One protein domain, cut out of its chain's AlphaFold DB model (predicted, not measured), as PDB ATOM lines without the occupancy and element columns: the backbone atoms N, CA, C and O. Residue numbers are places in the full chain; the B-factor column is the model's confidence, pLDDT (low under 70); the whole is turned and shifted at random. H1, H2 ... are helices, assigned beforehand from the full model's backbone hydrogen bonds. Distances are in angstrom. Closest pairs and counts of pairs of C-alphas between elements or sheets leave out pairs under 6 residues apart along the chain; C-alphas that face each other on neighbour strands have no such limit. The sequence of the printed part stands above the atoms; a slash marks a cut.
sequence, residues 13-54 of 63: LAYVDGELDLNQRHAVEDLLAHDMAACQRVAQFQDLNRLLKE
ATOM      1  N   LEU A  13     177.995 159.634 229.837       90.94
ATOM      2  CA  LEU A  13     177.875 158.250 229.364       90.94
ATOM      3  C   LEU A  13     177.084 158.189 228.054       90.94
ATOM      4  O   LEU A  13     177.612 157.726 227.047       90.94
ATOM      5  N   ALA A  14     175.881 158.769 228.028       91.25
ATOM      6  CA  ALA A  14     175.057 158.832 226.819       91.25
ATOM      7  C   ALA A  14     175.763 159.569 225.662       91.25
ATOM      8  O   ALA A  14     175.601 159.209 224.494       91.25
ATOM      9  N   TYR A  15     176.588 160.579 225.967       93.69
ATOM     10  CA  TYR A  15     177.446 161.237 224.979       93.69
ATOM     11  C   TYR A  15     178.486 160.279 224.378       93.69
ATOM     12  O   TYR A  15     178.672 160.265 223.161       93.69
ATOM     13  N   VAL A  16     179.153 159.470 225.210       93.12
ATOM     14  CA  VAL A  16     180.149 158.480 224.764       93.12
ATOM     15  C   VAL A  16     179.509 157.363 223.943       93.12
ATOM     16  O   VAL A  16     180.094 156.944 222.941       93.12
ATOM     17  N   ASP A  17     178.314 156.923 224.326       90.19
ATOM     18  CA  ASP A  17     177.572 155.875 223.620       90.19
ATOM     19  C   ASP A  17     176.886 156.392 222.339       90.19
ATOM     20  O   ASP A  17     176.439 155.607 221.503       90.19
ATOM     21  N   GLY A  18     176.878 157.713 222.122       91.69
ATOM     22  CA  GLY A  18     176.317 158.343 220.926       91.69
ATOM     23  C   GLY A  18     174.788 158.393 220.915       91.69
ATOM     24  O   GLY A  18     174.192 158.531 219.849       91.69
ATOM     25  N   GLU A  19     174.158 158.289 222.085       94.31
ATOM     26  CA  GLU A  19     172.700 158.236 222.254       94.31
ATOM     27  C   GLU A  19     172.046 159.623 222.368       94.31
ATOM     28  O   GLU A  19     170.821 159.738 222.402       94.31
ATOM     29  N   LEU A  20     172.851 160.688 222.428       93.12
ATOM     30  CA  LEU A  20     172.362 162.061 222.530       93.12
ATOM     31  C   LEU A  20     171.879 162.620 221.190       93.12
ATOM     32  O   LEU A  20     172.483 162.395 220.138       93.12
ATOM     33  N   ASP A  21     170.835 163.449 221.251       94.94
ATOM     34  CA  ASP A  21     170.436 164.275 220.115       94.94
ATOM     35  C   ASP A  21     171.435 165.420 219.852       94.94
ATOM     36  O   ASP A  21     172.330 165.702 220.651       94.94
ATOM     37  N   LEU A  22     171.286 166.110 218.715       94.19
ATOM     38  CA  LEU A  22     172.204 167.180 218.302       94.19
ATOM     39  C   LEU A  22     172.302 168.330 219.316       94.19
ATOM     40  O   LEU A  22     173.388 168.867 219.524       94.19
ATOM     41  N   ASN A  23     171.195 168.715 219.949       93.75
ATOM     42  CA  ASN A  23     171.191 169.824 220.902       93.75
ATOM     43  C   ASN A  23     171.872 169.413 222.209       93.75
ATOM     44  O   ASN A  23     172.676 170.166 222.756       93.75
ATOM     45  N   GLN A  24     171.573 168.208 222.690       92.25
ATOM     46  CA  GLN A  24     172.201 167.632 223.876       92.25
ATOM     47  C   GLN A  24     173.701 167.436 223.669       92.25
ATOM     48  O   GLN A  24     174.498 167.762 224.547       92.25
ATOM     49  N   ARG A  25     174.094 166.961 222.485       94.06
ATOM     50  CA  ARG A  25     175.493 166.793 222.109       94.06
ATOM     51  C   ARG A  25     176.246 168.120 222.135       94.06
ATOM     52  O   ARG A  25     177.287 168.185 222.778       94.06
ATOM     53  N   HIS A  26     175.713 169.170 221.509       94.56
ATOM     54  CA  HIS A  26     176.347 170.491 221.544       94.56
ATOM     55  C   HIS A  26     176.478 171.030 222.973       94.56
ATOM     56  O   HIS A  26     177.529 171.547 223.331       94.56
ATOM     57  N   ALA A  27     175.461 170.849 223.821       91.50
ATOM     58  CA  ALA A  27     175.540 171.262 225.222       91.50
ATOM     59  C   ALA A  27     176.650 170.525 225.996       91.50
ATOM     60  O   ALA A  27     177.319 171.121 226.841       91.50
ATOM     61  N   VAL A  28     176.869 169.239 225.705       92.75
ATOM     62  CA  VAL A  28     177.985 168.477 226.280       92.75
ATOM     63  C   VAL A  28     179.323 168.932 225.700       92.75
ATOM     64  O   VAL A  28     180.269 169.103 226.455       92.75
ATOM     65  N   GLU A  29     179.423 169.179 224.396       94.62
ATOM     66  CA  GLU A  29     180.651 169.687 223.768       94.62
ATOM     67  C   GLU A  29     181.055 171.059 224.340       94.62
ATOM     68  O   GLU A  29     182.223 171.263 224.679       94.62
ATOM     69  N   ASP A  30     180.088 171.954 224.561       94.38
ATOM     70  CA  ASP A  30     180.299 173.235 225.239       94.38
ATOM     71  C   ASP A  30     180.748 173.048 226.697       94.38
ATOM     72  O   ASP A  30     181.644 173.756 227.166       94.38
ATOM     73  N   LEU A  31     180.172 172.082 227.424       91.12
ATOM     74  CA  LEU A  31     180.615 171.731 228.778       91.12
ATOM     75  C   LEU A  31     182.066 171.235 228.770       91.12
ATOM     76  O   LEU A  31     182.883 171.704 229.560       91.12
ATOM     77  N   LEU A  32     182.406 170.323 227.859       92.75
ATOM     78  CA  LEU A  32     183.747 169.749 227.739       92.75
ATOM     79  C   LEU A  32     184.795 170.806 227.373       92.75
ATOM     80  O   LEU A  32     185.926 170.729 227.848       92.75
ATOM     81  N   ALA A  33     184.426 171.826 226.598       95.06
ATOM     82  CA  ALA A  33     185.324 172.930 226.267       95.06
ATOM     83  C   ALA A  33     185.771 173.748 227.496       95.06
ATOM     84  O   ALA A  33     186.834 174.371 227.459       95.06
ATOM     85  N   HIS A  34     184.989 173.741 228.581       92.88
ATOM     86  CA  HIS A  34     185.227 174.581 229.758       92.88
ATOM     87  C   HIS A  34     185.484 173.788 231.049       92.88
ATOM     88  O   HIS A  34     185.996 174.354 232.016       92.88
ATOM     89  N   ASP A  35     185.170 172.490 231.077       92.19
ATOM     90  CA  ASP A  35     185.316 171.624 232.246       92.19
ATOM     91  C   ASP A  35     186.295 170.468 231.975       92.19
ATOM     92  O   ASP A  35     185.985 169.457 231.332       92.19
ATOM     93  N   MET A  36     187.504 170.598 232.531       91.81
ATOM     94  CA  MET A  36     188.528 169.555 232.443       91.81
ATOM     95  C   MET A  36     188.143 168.273 233.194       91.81
ATOM     96  O   MET A  36     188.582 167.193 232.800       91.81
ATOM     97  N   ALA A  37     187.353 168.359 234.269       90.62
ATOM     98  CA  ALA A  37     186.911 167.180 235.007       90.62
ATOM     99  C   ALA A  37     185.891 166.383 234.184       90.62
ATOM    100  O   ALA A  37     185.970 165.154 234.133       90.62
ATOM    101  N   ALA A  38     184.997 167.068 233.466       89.81
ATOM    102  CA  ALA A  38     184.096 166.433 232.507       89.81
ATOM    103  C   ALA A  38     184.873 165.741 231.371       89.81
ATOM    104  O   ALA A  38     184.590 164.585 231.050       89.81
ATOM    105  N   CYS A  39     185.919 166.386 230.835       92.31
ATOM    106  CA  CYS A  39     186.830 165.761 229.867       92.31
ATOM    107  C   CYS A  39     187.474 164.476 230.405       92.31
ATOM    108  O   CYS A  39     187.520 163.459 229.711       92.31
ATOM    109  N   GLN A  40     187.958 164.503 231.651       92.50
ATOM    110  CA  GLN A  40     188.557 163.328 232.285       92.50
ATOM    111  C   GLN A  40     187.548 162.190 232.454       92.50
ATOM    112  O   GLN A  40     187.899 161.038 232.204       92.50
ATOM    113  N   ARG A  41     186.296 162.488 232.822       91.50
ATOM    114  CA  ARG A  41     185.252 161.458 232.920       91.50
ATOM    115  C   ARG A  41     184.917 160.831 231.570       91.50
ATOM    116  O   ARG A  41     184.839 159.613 231.483       91.50
ATOM    117  N   VAL A  42     184.786 161.632 230.510       93.56
ATOM    118  CA  VAL A  42     184.565 161.107 229.149       93.56
ATOM    119  C   VAL A  42     185.683 160.148 228.745       93.56
ATOM    120  O   VAL A  42     185.403 159.062 228.242       93.56
ATOM    121  N   ALA A  43     186.941 160.503 229.021       93.06
ATOM    122  CA  ALA A  43     188.074 159.624 228.751       93.06
ATOM    123  C   ALA A  43     188.001 158.309 229.552       93.06
ATOM    124  O   ALA A  43     188.277 157.245 229.003       93.06
ATOM    125  N   GLN A  44     187.584 158.360 230.823       92.81
ATOM    126  CA  GLN A  44     187.389 157.164 231.655       92.81
ATOM    127  C   GLN A  44     186.283 156.254 231.111       92.81
ATOM    128  O   GLN A  44     186.469 155.042 231.047       92.81
ATOM    129  N   PHE A  45     185.153 156.818 230.679       92.44
ATOM    130  CA  PHE A  45     184.063 156.041 230.086       92.44
ATOM    131  C   PHE A  45     184.467 155.403 228.755       92.44
ATOM    132  O   PHE A  45     184.167 154.236 228.518       92.44
ATOM    133  N   GLN A  46     185.207 156.120 227.908       92.62
ATOM    134  CA  GLN A  46     185.742 155.565 226.662       92.62
ATOM    135  C   GLN A  46     186.723 154.417 226.917       92.62
ATOM    136  O   GLN A  46     186.671 153.401 226.221       92.62
ATOM    137  N   ASP A  47     187.595 154.561 227.917       93.00
ATOM    138  CA  ASP A  47     188.534 153.512 228.302       93.00
ATOM    139  C   ASP A  47     187.808 152.272 228.834       93.00
ATOM    140  O   ASP A  47     188.077 151.158 228.387       93.00
ATOM    141  N   LEU A  48     186.811 152.466 229.701       89.88
ATOM    142  CA  LEU A  48     185.968 151.385 230.202       89.88
ATOM    143  C   LEU A  48     185.231 150.667 229.065       89.88
ATOM    144  O   LEU A  48     185.273 149.440 228.987       89.88
ATOM    145  N   ASN A  49     184.611 151.412 228.148       87.62
ATOM    146  CA  ASN A  49     183.913 150.845 226.995       87.62
ATOM    147  C   ASN A  49     184.855 150.043 226.092       87.62
ATOM    148  O   ASN A  49     184.473 148.991 225.576       87.62
ATOM    149  N   ARG A  50     186.095 150.505 225.913       89.12
ATOM    150  CA  ARG A  50     187.127 149.757 225.192       89.12
ATOM    151  C   ARG A  50     187.478 148.457 225.915       89.12
ATOM    152  O   ARG A  50     187.430 147.406 225.285       89.12
ATOM    153  N   LEU A  51     187.765 148.514 227.217       91.00
ATOM    154  CA  LEU A  51     188.101 147.335 228.022       91.00
ATOM    155  C   LEU A  51     186.973 146.298 228.018       91.00
ATOM    156  O   LEU A  51     187.235 145.104 227.890       91.00
ATOM    157  N   LEU A  52     185.715 146.739 228.106       87.56
ATOM    158  CA  LEU A  52     184.551 145.857 228.022       87.56
ATOM    159  C   LEU A  52     184.445 145.189 226.646       87.56
ATOM    160  O   LEU A  52     184.225 143.985 226.578       87.56
ATOM    161  N   LYS A  53     184.654 145.931 225.553       85.44
ATOM    162  CA  LYS A  53     184.649 145.370 224.190       85.44
ATOM    163  C   LYS A  53     185.804 144.398 223.947       85.44
ATOM    164  O   LYS A  53     185.627 143.405 223.251       85.44
ATOM    165  N   GLU A  54     186.975 144.669 224.518       88.94
ATOM    166  CA  GLU A  54     188.133 143.771 224.453       88.94
ATOM    167  C   GLU A  54     187.907 142.490 225.271       88.94
ATOM    168  O   GLU A  54     188.281 141.404 224.828       88.94
TER     169      GLU A  54
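What this domain is: This is residues 13 to 54 of the 63 residues of an uncharacterized protein of Skermanella aerolata (UniProt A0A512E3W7). What shape is this? H2 and the longer H3 meet near their ends as a flat V, with short H1 in its opening. What builds it? The 42 printed residues, all helix by class, have named helices H1, H2, H3 in chain order and no named strand. The whole is only just compact, close to loose: radius of gyration of the C-alphas 10.8 A, spans 31 by 22 by 9 A.

How they stand to each other: What does the first helix touch? H1, residues 13 to 17, touches H3, residues 36 to 54, at residues 42 to 46 alone; the closest C-alphas, Val 16 and Gln 46, are 6.6 A apart. And the second? H2, residues 22 to 34, and H3 only just touch, with 3 pairs of C-alphas within 8 A, only at the corner by their link, residues 31 to 32 and 38 to 39 alone; the closest C-alphas, Leu 32 and Cys 39, are 5.5 A apart. They run opposite ways at a steep tilt of 62 degrees. Every O i to N i+4 pair is within hydrogen-bond range in H1 and H3, 8 of 9 in H2.

Where its parts are: Where does H1 begin? C-alpha 13 is at (177.875, 158.250, 229.364). How long are H2 and H3? They measure 18.9 A and 27.0 A, first to last C-alpha; H3 ends at (188.133, 143.771, 224.453).

The domain as a whole: How large? The farthest C-alphas, His 34 and Glu 54, are 31.4 A apart. Any cut or low confidence? The printed part has no cut, both links are tight, and no printed residue is under 70 in pLDDT.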